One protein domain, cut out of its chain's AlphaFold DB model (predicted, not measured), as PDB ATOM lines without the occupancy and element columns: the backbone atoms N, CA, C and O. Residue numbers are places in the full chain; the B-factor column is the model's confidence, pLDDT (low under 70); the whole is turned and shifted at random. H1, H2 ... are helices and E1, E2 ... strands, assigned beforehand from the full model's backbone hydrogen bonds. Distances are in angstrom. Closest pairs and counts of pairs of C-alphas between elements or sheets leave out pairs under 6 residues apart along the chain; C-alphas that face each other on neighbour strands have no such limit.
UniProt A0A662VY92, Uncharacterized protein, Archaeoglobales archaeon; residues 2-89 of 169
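What this domain is: This is residues 2 to 89 of the 169 residues of an uncharacterized protein of Archaeoglobales archaeon (UniProt A0A662VY92). A hairpin of two strands, E1 and E2, packs on a small cluster of three crossed helices, H2, H3 and H4, to make a compact body. From this body a long tail sticks out, residues 2 to 24, holding the short helix H1. The printed part has 88 residues, with four named helices and two named strands in the order H1, H2, H3, H4, E1, E2; the sheet E1 - E2 is antiparallel and the class is mixed, helices and strands. With the tail the whole is only just loose, close to compact, with a radius of gyration of the C-alphas of 14.7 A and spans of 44 by 37 by 24 A.

How they stand to each other: E1, residues 74 to 79, and E2, residues 82 to 87, form a hairpin, antiparallel at 152 degrees between their directions. N 77 and O 84 are 2.9 A apart and N 86 and O 75 are 2.8 A apart, both within hydrogen-bond range. The closest C-alphas of E1 and H4, residues 58 to 70, are those of Val 69 and Tyr 75, 5.0 A apart. The closest C-alphas of E2 and H2, residues 30 to 40, are those of Arg 39 and Pro 87, 5.3 A apart. H2 and H4 touch, closest at the C-alphas of Lys 31 and Ile 64, 6.3 A apart, and are about perpendicular at 74 degrees. H3, residues 47 to 54, touches H4, closest at the C-alphas of Ala 51 and Glu 58, 5.0 A apart, and the two are about perpendicular at 75 degrees. H3 also touches H2, closest at the C-alphas of Val 34 and Val 50, 6.7 A apart; at 73 degrees they are only just about perpendicular. H3 and E1 are apart. H1, residues 9 to 12, touches no helix and is apart from both strands. In H2, H3 and H4 every O i to N i+4 pair is within hydrogen-bond range; H1 is too short for such a pair, and its one O i to N i+3 pair is not within range.

Where its parts are: E1 is 16.0 A long from first to last C-alpha and E2 16.6 A. H4 measures 18.2 A, H2 15.6 A, H3 10.4 A and H1 5.3 A. H1 begins at C-alpha 9 at (-146.511, 163.309, 17.753), H4 begins at C-alpha 58 at (-148.983, 153.295, -0.469), and E2 ends at C-alpha 87 at (-163.817, 154.756, 10.250).

The domain as a whole: The two C-alphas farthest apart are those of Asp 2 and Thr 70, 48.2 A. Without the stretch that stands free, the body of 65 residues spans 37 by 24 by 19 A. The link from H1 to H2, 17 residues, is long. The printed part has no cut. Mean pLDDT of the printed part is 74.3; residues 2 to 28 and residue 89 are under 70.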
ATOM      1  N   ASP A   2    -144.182 179.661  30.915       45.03
ATOM      2  CA  ASP A   2    -144.582 179.142  29.612       45.03
ATOM      3  C   ASP A   2    -143.868 177.768  29.529       45.03
ATOM      4  O   ASP A   2    -142.641 177.736  29.510       45.03
ATOM      5  N   THR A   3    -144.578 176.638  29.599       38.12
ATOM      6  CA  THR A   3    -143.976 175.281  29.472       38.12
ATOM      7  C   THR A   3    -144.792 174.366  28.555       38.12
ATOM      8  O   THR A   3    -144.689 173.147  28.611       38.12
ATOM      9  N   LEU A   4    -145.589 174.957  27.661       45.84
ATOM     10  CA  LEU A   4    -146.321 174.248  26.607       45.84
ATOM     11  C   LEU A   4    -145.691 174.519  25.240       45.84
ATOM     12  O   LEU A   4    -146.343 175.021  24.326       45.84
ATOM     13  N   LYS A   5    -144.405 174.196  25.089       47.88
ATOM     14  CA  LYS A   5    -143.779 174.137  23.767       47.88
ATOM     15  C   LYS A   5    -143.065 172.807  23.579       47.88
ATOM     16  O   LYS A   5    -142.119 172.505  24.294       47.88
ATOM     17  N   ASN A   6    -143.544 172.098  22.557       44.56
ATOM     18  CA  ASN A   6    -142.990 170.904  21.918       44.56
ATOM     19  C   ASN A   6    -143.280 169.575  22.625       44.56
ATOM     20  O   ASN A   6    -142.379 168.924  23.132       44.56
ATOM     21  N   ILE A   7    -144.546 169.149  22.577       43.03
ATOM     22  CA  ILE A   7    -144.877 167.718  22.563       43.03
ATOM     23  C   ILE A   7    -144.964 167.336  21.085       43.03
ATOM     24  O   ILE A   7    -145.793 167.886  20.356       43.03
ATOM     25  N   THR A   8    -144.074 166.467  20.619       53.81
ATOM     26  CA  THR A   8    -144.130 165.944  19.250       53.81
ATOM     27  C   THR A   8    -145.129 164.787  19.171       53.81
ATOM     28  O   THR A   8    -145.486 164.177  20.179       53.81
ATOM     29  N   VAL A   9    -145.613 164.466  17.968       50.38
ATOM     30  CA  VAL A   9    -146.511 163.309  17.753       50.38
ATOM     31  C   VAL A   9    -145.843 161.995  18.196       50.38
ATOM     32  O   VAL A   9    -146.526 161.064  18.611       50.38
ATOM     33  N   GLU A  10    -144.510 161.950  18.177       45.03
ATOM     34  CA  GLU A  10    -143.681 160.830  18.635       45.03
ATOM     35  C   GLU A  10    -143.737 160.657  20.165       45.03
ATOM     36  O   GLU A  10    -143.771 159.529  20.654       45.03
ATOM     37  N   ASP A  11    -143.855 161.752  20.921       42.31
ATOM     38  CA  ASP A  11    -143.958 161.726  22.388       42.31
ATOM     39  C   ASP A  11    -145.341 161.257  22.869       42.31
ATOM     40  O   ASP A  11    -145.464 160.624  23.918       42.31
ATOM     41  N   LEU A  12    -146.394 161.535  22.091       51.44
ATOM     42  CA  LEU A  12    -147.766 161.089  22.378       51.44
ATOM     43  C   LEU A  12    -147.990 159.598  22.096       51.44
ATOM     44  O   LEU A  12    -148.931 159.016  22.636       51.44
ATOM     45  N   LEU A  13    -147.153 158.983  21.255       53.47
ATOM     46  CA  LEU A  13    -147.311 157.597  20.801       53.47
ATOM     47  C   LEU A  13    -146.358 156.602  21.479       53.47
ATOM     48  O   LEU A  13    -146.422 155.412  21.178       53.47
ATOM     49  N   GLY A  14    -145.549 157.062  22.439       42.59
ATOM     50  CA  GLY A  14    -144.507 156.254  23.065       42.59
ATOM     51  C   GLY A  14    -143.326 156.094  22.109       42.59
ATOM     52  O   GLY A  14    -143.476 155.585  21.002       42.59
ATOM     53  N   GLY A  15    -142.157 156.576  22.533       36.56
ATOM     54  CA  GLY A  15    -140.950 156.640  21.712       36.56
ATOM     55  C   GLY A  15    -140.552 155.318  21.039       36.56
ATOM     56  O   GLY A  15    -141.012 154.236  21.400       36.56
ATOM     57  N   LYS A  16    -139.640 155.436  20.069       39.94
ATOM     58  CA  LYS A  16    -139.145 154.397  19.140       39.94
ATOM     59  C   LYS A  16    -138.675 153.059  19.743       39.94
ATOM     60  O   LYS A  16    -138.418 152.143  18.971       39.94
ATOM     61  N   ASP A  17    -138.615 152.917  21.063       35.84
ATOM     62  CA  ASP A  17    -137.953 151.804  21.750       35.84
ATOM     63  C   ASP A  17    -138.899 150.847  22.507       35.84
ATOM     64  O   ASP A  17    -138.436 150.060  23.329       35.84
ATOM     65  N   VAL A  18    -140.220 150.872  22.261       39.16
ATOM     66  CA  VAL A  18    -141.176 149.973  22.963       39.16
ATOM     67  C   VAL A  18    -141.765 148.858  22.089       39.16
ATOM     68  O   VAL A  18    -142.388 147.940  22.616       39.16
ATOM     69  N   PHE A  19    -141.543 148.845  20.776       39.44
ATOM     70  CA  PHE A  19    -142.143 147.816  19.921       39.44
ATOM     71  C   PHE A  19    -141.074 146.954  19.260       39.44
ATOM     72  O   PHE A  19    -140.610 147.236  18.160       39.44
ATOM     73  N   ASP A  20    -140.704 145.892  19.978       34.22
ATOM     74  CA  ASP A  20    -140.009 144.727  19.439       34.22
ATOM     75  C   ASP A  20    -140.739 144.244  18.169       34.22
ATOM     76  O   ASP A  20    -141.883 143.778  18.192       34.22
ATOM     77  N   ASP A  21    -140.065 144.437  17.037       42.88
ATOM     78  CA  ASP A  21    -140.564 144.340  15.659       42.88
ATOM     79  C   ASP A  21    -140.743 142.878  15.183       42.88
ATOM     80  O   ASP A  21    -140.894 142.594  13.987       42.88
ATOM     81  N   SER A  22    -140.741 141.928  16.126       34.66
ATOM     82  CA  SER A  22    -140.770 140.488  15.866       34.66
ATOM     83  C   SER A  22    -142.011 139.763  16.421       34.66
ATOM     84  O   SER A  22    -142.502 138.845  15.764       34.66
ATOM     85  N   GLU A  23    -142.612 140.209  17.534       32.97
ATOM     86  CA  GLU A  23    -143.739 139.497  18.172       32.97
ATOM     87  C   GLU A  23    -145.133 139.989  17.730       32.97
ATOM     88  O   GLU A  23    -146.077 139.201  17.626       32.97
ATOM     89  N   ALA A  24    -145.290 141.269  17.371       39.25
ATOM     90  CA  ALA A  24    -146.599 141.830  17.006       39.25
ATOM     91  C   ALA A  24    -147.107 141.393  15.613       39.25
ATOM     92  O   ALA A  24    -148.315 141.412  15.350       39.25
ATOM     93  N   LYS A  25    -146.211 140.950  14.719       39.16
ATOM     94  CA  LYS A  25    -146.570 140.472  13.368       39.16
ATOM     95  C   LYS A  25    -147.255 139.099  13.370       39.16
ATOM     96  O   LYS A  25    -147.864 138.738  12.365       39.16
ATOM     97  N   GLY A  26    -147.197 138.353  14.478       35.88
ATOM     98  CA  GLY A  26    -147.723 136.987  14.568       35.88
ATOM     99  C   GLY A  26    -149.229 136.865  14.829       35.88
ATOM    100  O   GLY A  26    -149.799 135.816  14.547       35.88
ATOM    101  N   ILE A  27    -149.895 137.907  15.349       41.41
ATOM    102  CA  ILE A  27    -151.268 137.775  15.896       41.41
ATOM    103  C   ILE A  27    -152.294 138.669  15.170       41.41
ATOM    104  O   ILE A  27    -153.492 138.375  15.151       41.41
ATOM    105  N   HIS A  28    -151.853 139.728  14.487       52.50
ATOM    106  CA  HIS A  28    -152.733 140.622  13.734       52.50
ATOM    107  C   HIS A  28    -152.221 140.825  12.307       52.50
ATOM    108  O   HIS A  28    -151.253 141.540  12.073       52.50
ATOM    109  N   GLY A  29    -152.902 140.222  11.325       80.38
ATOM    110  CA  GLY A  29    -152.588 140.444   9.911       80.38
ATOM    111  C   GLY A  29    -152.657 141.931   9.539       80.38
ATOM    112  O   GLY A  29    -153.444 142.681  10.118       80.38
ATOM    113  N   THR A  30    -151.879 142.359   8.537       84.56
ATOM    114  CA  THR A  30    -151.725 143.765   8.095       84.56
ATOM    115  C   THR A  30    -153.048 144.532   8.000       84.56
ATOM    116  O   THR A  30    -153.131 145.700   8.368       84.56
ATOM    117  N   LYS A  31    -154.119 143.864   7.558       83.81
ATOM    118  CA  LYS A  31    -155.463 144.441   7.470       83.81
ATOM    119  C   LYS A  31    -156.053 144.850   8.827       83.81
ATOM    120  O   LYS A  31    -156.657 145.916   8.923       83.81
ATOM    121  N   SER A  32    -155.881 144.024   9.860       80.38
ATOM    122  CA  SER A  32    -156.325 144.328  11.229       80.38
ATOM    123  C   SER A  32    -155.650 145.601  11.734       80.38
ATOM    124  O   SER A  32    -156.296 146.480  12.301       80.38
ATOM    125  N   TRP A  33    -154.358 145.751  11.439       88.12
ATOM    126  CA  TRP A  33    -153.592 146.910  11.875       88.12
ATOM    127  C   TRP A  33    -154.008 148.198  11.151       88.12
ATOM    128  O   TRP A  33    -154.234 149.219  11.800       88.12
ATOM    129  N   VAL A  34    -154.244 148.131   9.832       91.31
ATOM    130  CA  VAL A  34    -154.823 149.247   9.056       91.31
ATOM    131  C   VAL A  34    -156.185 149.672   9.615       91.31
ATOM    132  O   VAL A  34    -156.443 150.866   9.765       91.31
ATOM    133  N   LEU A  35    -157.052 148.715   9.966       85.19
ATOM    134  CA  LEU A  35    -158.355 149.007  10.570       85.19
ATOM    135  C   LEU A  35    -158.218 149.674  11.948       85.19
ATOM    136  O   LEU A  35    -158.981 150.588  12.264       85.19
ATOM    137  N   THR A  36    -157.247 149.258  12.762       83.88
ATOM    138  CA  THR A  36    -156.949 149.892  14.055       83.88
ATOM    139  C   THR A  36    -156.517 151.347  13.881       83.88
ATOM    140  O   THR A  36    -157.082 152.219  14.539       83.88
ATOM    141  N   ILE A  37    -155.603 151.628  12.946       89.81
ATOM    142  CA  ILE A  37    -155.167 153.000  12.635       89.81
ATOM    143  C   ILE A  37    -156.355 153.850  12.193       89.81
ATOM    144  O   ILE A  37    -156.555 154.953  12.695       89.81
ATOM    145  N   LEU A  38    -157.189 153.322  11.298       86.88
ATOM    146  CA  LEU A  38    -158.384 154.010  10.819       86.88
ATOM    147  C   LEU A  38    -159.347 154.357  11.975       86.88
ATOM    148  O   LEU A  38    -159.895 155.452  12.012       86.88
ATOM    149  N   ARG A  39    -159.521 153.458  12.955       81.81
ATOM    150  CA  ARG A  39    -160.371 153.682  14.142       81.81
ATOM    151  C   ARG A  39    -159.797 154.694  15.133       81.81
ATOM    152  O   ARG A  39    -160.571 155.361  15.815       81.81
ATOM    153  N   GLN A  40    -158.474 154.800  15.228       82.31
ATOM    154  CA  GLN A  40    -157.792 155.772  16.090       82.31
ATOM    155  C   GLN A  40    -157.776 157.189  15.498       82.31
ATOM    156  O   GLN A  40    -157.526 158.144  16.226       82.31
ATOM    157  N   ASN A  41    -158.078 157.332  14.205       83.62
ATOM    158  CA  ASN A  41    -158.037 158.598  13.474       83.62
ATOM    159  C   ASN A  41    -159.435 158.956  12.926       83.62
ATOM    160  O   ASN A  41    -159.697 158.783  11.730       83.62
ATOM    161  N   PRO A  42    -160.361 159.441  13.781       75.81
ATOM    162  CA  PRO A  42    -161.742 159.733  13.383       75.81
ATOM    163  C   PRO A  42    -161.855 160.839  12.321       75.81
ATOM    164  O   PRO A  42    -162.799 160.821  11.530       75.81
ATOM    165  N   ASP A  43    -160.872 161.739  12.243       81.56
ATOM    166  CA  ASP A  43    -160.798 162.816  11.243       81.56
ATOM    167  C   ASP A  43    -160.392 162.330   9.840       81.56
ATOM    168  O   ASP A  43    -160.391 163.097   8.871       81.56
ATOM    169  N   GLY A  44    -160.107 161.034   9.715       86.81
ATOM    170  CA  GLY A  44    -159.766 160.367   8.473       86.81
ATOM    171  C   GLY A  44    -158.265 160.288   8.217       86.81
ATOM    172  O   GLY A  44    -157.464 161.083   8.701       86.81
ATOM    173  N   VAL A  45    -157.883 159.299   7.417       93.50
ATOM    174  CA  VAL A  45    -156.497 158.995   7.052       93.50
ATOM    175  C   VAL A  45    -156.337 158.950   5.539       93.50
ATOM    176  O   VAL A  45    -157.277 158.661   4.794       93.50
ATOM    177  N   THR A  46    -155.123 159.204   5.064       96.69
ATOM    178  CA  THR A  46    -154.751 158.957   3.664       96.69
ATOM    179  C   THR A  46    -154.068 157.598   3.530       96.69
ATOM    180  O   THR A  46    -153.500 157.077   4.489       96.69
ATOM    181  N   ALA A  47    -154.055 157.034   2.318       96.50
ATOM    182  CA  ALA A  47    -153.291 155.814   2.046       96.50
ATOM    183  C   ALA A  47    -151.789 155.990   2.339       96.50
ATOM    184  O   ALA A  47    -151.149 155.052   2.805       96.50
ATOM    185  N   LYS A  48    -151.248 157.196   2.113       96.50
ATOM    186  CA  LYS A  48    -149.854 157.542   2.410       96.50
ATOM    187  C   LYS A  48    -149.566 157.487   3.911       96.50
ATOM    188  O   LYS A  48    -148.642 156.799   4.320       96.50
ATOM    189  N   MET A  49    -150.406 158.132   4.721       95.62
ATOM    190  CA  MET A  49    -150.281 158.108   6.182       95.62
ATOM    191  C   MET A  49    -150.323 156.675   6.731       95.62
ATOM    192  O   MET A  49    -149.494 156.294   7.548       95.62
ATOM    193  N   VAL A  50    -151.259 155.850   6.249       96.12
ATOM    194  CA  VAL A  50    -151.348 154.440   6.660       96.12
ATOM    195  C   VAL A  50    -150.101 153.657   6.242       96.12
ATOM    196  O   VAL A  50    -149.597 152.858   7.022       96.12
ATOM    197  N   ALA A  51    -149.599 153.878   5.028       96.12
ATOM    198  CA  ALA A  51    -148.393 153.227   4.529       96.12
ATOM    199  C   ALA A  51    -147.154 153.542   5.378       96.12
ATOM    200  O   ALA A  51    -146.404 152.625   5.706       96.12
ATOM    201  N   GLU A  52    -146.987 154.805   5.772       95.25
ATOM    202  CA  GLU A  52    -145.890 155.261   6.632       95.25
ATOM    203  C   GLU A  52    -145.960 154.631   8.029       95.25
ATOM    204  O   GLU A  52    -144.948 154.142   8.520       95.25
ATOM    205  N   ILE A  53    -147.151 154.569   8.639       92.44
ATOM    206  CA  ILE A  53    -147.330 154.001   9.987       92.44
ATOM    207  C   ILE A  53    -147.157 152.474   9.991       92.44
ATOM    208  O   ILE A  53    -146.545 151.920  10.897       92.44
ATOM    209  N   VAL A  54    -147.712 151.778   8.993       91.56
ATOM    210  CA  VAL A  54    -147.723 150.302   8.936       91.56
ATOM    211  C   VAL A  54    -146.431 149.732   8.337       91.56
ATOM    212  O   VAL A  54    -146.158 148.543   8.483       91.56
ATOM    213  N   GLY A  55    -145.643 150.547   7.630       92.00
ATOM    214  CA  GLY A  55    -144.448 150.087   6.920       92.00
ATOM    215  C   GLY A  55    -144.768 149.275   5.658       92.00
ATOM    216  O   GLY A  55    -144.096 148.289   5.362       92.00
ATOM    217  N   ILE A  56    -145.808 149.659   4.910       93.94
ATOM    218  CA  ILE A  56    -146.207 149.019   3.639       93.94
ATOM    219  C   ILE A  56    -146.209 150.027   2.492       93.94
ATOM    220  O   ILE A  56    -146.157 151.231   2.708       93.94
ATOM    221  N   SER A  57    -146.305 149.560   1.245       95.56
ATOM    222  CA  SER A  57    -146.426 150.479   0.109       95.56
ATOM    223  C   SER A  57    -147.757 151.240   0.132       95.56
ATOM    224  O   SER A  57    -148.799 150.687   0.493       95.56
ATOM    225  N   GLU A  58    -147.757 152.490  -0.342       96.50
ATOM    226  CA  GLU A  58    -148.983 153.295  -0.469       96.50
ATOM    227  C   GLU A  58    -150.044 152.600  -1.333       96.50
ATOM    228  O   GLU A  58    -151.239 152.644  -1.035       96.50
ATOM    229  N   ARG A  59    -149.609 151.893  -2.385       95.69
ATOM    230  CA  ARG A  59    -150.496 151.064  -3.205       95.69
ATOM    231  C   ARG A  59    -151.172 149.979  -2.363       95.69
ATOM    232  O   ARG A  59    -152.388 149.836  -2.452       95.69
ATOM    233  N   ARG A  60    -150.412 149.238  -1.549       93.88
ATOM    234  CA  ARG A  60    -150.958 148.166  -0.708       93.88
ATOM    235  C   ARG A  60    -151.888 148.711   0.374       93.88
ATOM    236  O   ARG A  60    -152.952 148.141   0.592       93.88
ATOM    237  N   ALA A  61    -151.525 149.828   1.005       95.88
ATOM    238  CA  ALA A  61    -152.391 150.517   1.959       95.88
ATOM    239  C   ALA A  61    -153.724 150.915   1.308       95.88
ATOM    240  O   ALA A  61    -154.785 150.644   1.865       95.88
ATOM    241  N   ARG A  62    -153.682 151.479   0.093       96.50
ATOM    242  CA  ARG A  62    -154.880 151.815  -0.687       96.50
ATOM    243  C   ARG A  62    -155.747 150.587  -0.972       96.50
ATOM    244  O   ARG A  62    -156.940 150.649  -0.720       96.50
ATOM    245  N   GLU A  63    -155.168 149.486  -1.456       95.31
ATOM    246  CA  GLU A  63    -155.903 148.234  -1.714       95.31
ATOM    247  C   GLU A  63    -156.644 147.738  -0.461       95.31
ATOM    248  O   GLU A  63    -157.833 147.432  -0.531       95.31
ATOM    249  N   ILE A  64    -155.970 147.723   0.694       94.31
ATOM    250  CA  ILE A  64    -156.575 147.320   1.971       94.31
ATOM    251  C   ILE A  64    -157.699 148.286   2.372       94.31
ATOM    252  O   ILE A  64    -158.773 147.849   2.779       94.31
ATOM    253  N   LEU A  65    -157.479 149.596   2.247       93.88
ATOM    254  CA  LEU A  65    -158.476 150.608   2.593       93.88
ATOM    255  C   LEU A  65    -159.726 150.524   1.700       93.88
ATOM    256  O   LEU A  65    -160.834 150.647   2.213       93.88
ATOM    257  N   GLU A  66    -159.588 150.264   0.395       93.00
ATOM    258  CA  GLU A  66    -160.744 150.012  -0.485       93.00
ATOM    259  C   GLU A  66    -161.484 148.721  -0.116       93.00
ATOM    260  O   GLU A  66    -162.715 148.673  -0.166       93.00
ATOM    261  N   GLU A  67    -160.764 147.672   0.291       89.50
ATOM    262  CA  GLU A  67    -161.384 146.441   0.788       89.50
ATOM    263  C   GLU A  67    -162.216 146.715   2.053       89.50
ATOM    264  O   GLU A  67    -163.346 146.237   2.168       89.50
ATOM    265  N   LEU A  68    -161.693 147.527   2.982       87.31
ATOM    266  CA  LEU A  68    -162.417 147.963   4.182       87.31
ATOM    267  C   LEU A  68    -163.654 148.801   3.831       87.31
ATOM    268  O   LEU A  68    -164.703 148.623   4.448       87.31
ATOM    269  N   VAL A  69    -163.565 149.676   2.825       86.38
ATOM    270  CA  VAL A  69    -164.724 150.433   2.323       86.38
ATOM    271  C   VAL A  69    -165.781 149.494   1.744       86.38
ATOM    272  O   VAL A  69    -166.963 149.627   2.051       86.38
ATOM    273  N   THR A  70    -165.356 148.501   0.963       81.25
ATOM    274  CA  THR A  70    -166.245 147.499   0.355       81.25
ATOM    275  C   THR A  70    -166.974 146.683   1.425       81.25
ATOM    276  O   THR A  70    -168.175 146.449   1.324       81.25
ATOM    277  N   LYS A  71    -166.271 146.326   2.505       77.31
ATOM    278  CA  LYS A  71    -166.818 145.613   3.673       77.31
ATOM    279  C   LYS A  71    -167.603 146.505   4.636       77.31
ATOM    280  O   LYS A  71    -168.077 146.023   5.662       77.31
ATOM    281  N   ARG A  72    -167.742 147.797   4.314       75.94
ATOM    282  CA  ARG A  72    -168.359 148.834   5.152       75.94
ATOM    283  C   ARG A  72    -167.740 148.949   6.550       75.94
ATOM    284  O   ARG A  72    -168.403 149.369   7.493       75.94
ATOM    285  N   GLU A  73    -166.458 148.629   6.672       79.00
ATOM    286  CA  GLU A  73    -165.642 148.863   7.872       79.00
ATOM    287  C   GLU A  73    -164.987 150.257   7.836       79.00
ATOM    288  O   GLU A  73    -164.585 150.801   8.866       79.00
ATOM    289  N   ALA A  74    -164.931 150.860   6.646       86.44
ATOM    290  CA  ALA A  74    -164.516 152.233   6.392       86.44
ATOM    291  C   ALA A  74    -165.491 152.915   5.416       86.44
ATOM    292  O   ALA A  74    -166.275 152.255   4.734       86.44
ATOM    293  N   TYR A  75    -165.427 154.237   5.309       85.06
ATOM    294  CA  TYR A  75    -165.960 154.962   4.154       85.06
ATOM    295  C   TYR A  75    -164.885 155.894   3.603       85.06
ATOM    296  O   TYR A  75    -163.935 156.237   4.301       85.06
ATOM    297  N   SER A  76    -165.007 156.303   2.341       90.19
ATOM    298  CA  SER A  76    -164.055 157.238   1.740       90.19
ATOM    299  C   SER A  76    -164.744 158.483   1.201       90.19
ATOM    300  O   SER A  76    -165.897 158.439   0.769       90.19
ATOM    301  N   ARG A  77    -164.031 159.608   1.231       86.56
ATOM    302  CA  ARG A  77    -164.464 160.880   0.649       86.56
ATOM    303  C   ARG A  77    -163.310 161.486  -0.133       86.56
ATOM    304  O   ARG A  77    -162.175 161.511   0.337       86.56
ATOM    305  N   LYS A  78    -163.608 162.012  -1.319       89.88
ATOM    306  CA  LYS A  78    -162.661 162.837  -2.068       89.88
ATOM    307  C   LYS A  78    -162.785 164.286  -1.594       89.88
ATOM    308  O   LYS A  78    -163.870 164.861  -1.662       89.88
ATOM    309  N   VAL A  79    -161.693 164.852  -1.093       85.12
ATOM    310  CA  VAL A  79    -161.576 166.264  -0.710       85.12
ATOM    311  C   VAL A  79    -160.508 166.875  -1.606       85.12
ATOM    312  O   VAL A  79    -159.341 166.496  -1.535       85.12
ATOM    313  N   GLN A  80    -160.923 167.772  -2.505       89.06
ATOM    314  CA  GLN A  80    -160.081 168.262  -3.602       89.06
ATOM    315  C   GLN A  80    -159.477 167.086  -4.403       89.06
ATOM    316  O   GLN A  80    -160.217 166.288  -4.982       89.06
ATOM    317  N   ASN A  81    -158.149 166.943  -4.408       89.25
ATOM    318  CA  ASN A  81    -157.427 165.875  -5.105       89.25
ATOM    319  C   ASN A  81    -156.997 164.720  -4.186       89.25
ATOM    320  O   ASN A  81    -156.335 163.793  -4.648       89.25
ATOM    321  N   ILE A  82    -157.385 164.742  -2.908       90.00
ATOM    322  CA  ILE A  82    -156.979 163.751  -1.907       90.00
ATOM    323  C   ILE A  82    -158.174 162.855  -1.565       90.00
ATOM    324  O   ILE A  82    -159.291 163.332  -1.350       90.00
ATOM    325  N   LYS A  83    -157.949 161.538  -1.519       93.06
ATOM    326  CA  LYS A  83    -158.929 160.567  -1.014       93.06
ATOM    327  C   LYS A  83    -158.633 160.291   0.460       93.06
ATOM    328  O   LYS A  83    -157.553 159.798   0.785       93.06
ATOM    329  N   LEU A  84    -159.586 160.632   1.320       92.25
ATOM    330  CA  LEU A  84    -159.553 160.359   2.754       92.25
ATOM    331  C   LEU A  84    -160.429 159.149   3.059       92.25
ATOM    332  O   LEU A  84    -161.501 158.990   2.471       92.25
ATOM    333  N   TYR A  85    -159.964 158.315   3.979       92.31
ATOM    334  CA  TYR A  85    -160.659 157.141   4.483       92.31
ATOM    335  C   TYR A  85    -160.969 157.357   5.952       92.31
ATOM    336  O   TYR A  85    -160.098 157.734   6.724       92.31
ATOM    337  N   TYR A  86    -162.207 157.109   6.334       85.12
ATOM    338  CA  TYR A  86    -162.724 157.359   7.667       85.12
ATOM    339  C   TYR A  86    -163.227 156.047   8.263       85.12
ATOM    340  O   TYR A  86    -163.726 155.197   7.511       85.12
ATOM    341  N   PRO A  87    -163.159 155.873   9.592       82.31
ATOM    342  CA  PRO A  87    -163.817 154.756  10.250       82.31
ATOM    343  C   PRO A  87    -165.320 154.822  10.007       82.31
ATOM    344  O   PRO A  87    -165.941 155.881  10.120       82.31
ATOM    345  N   ASN A  88    -165.912 153.687   9.633       78.00
ATOM    346  CA  ASN A  88    -167.347 153.634   9.424       78.00
ATOM    347  C   ASN A  88    -168.047 153.358  10.748       78.00
ATOM    348  O   ASN A  88    -168.035 152.222  11.208       78.00
ATOM    349  N   GLY A  89    -168.616 154.410  11.342       67.69
ATOM    350  CA  GLY A  89    -169.287 154.384  12.637       67.69
ATOM    351  C   GLY A  89    -168.389 153.896  13.780       67.69
ATOM    352  O   GLY A  89    -167.847 152.792  13.768       67.69
TER     353      GLY A  89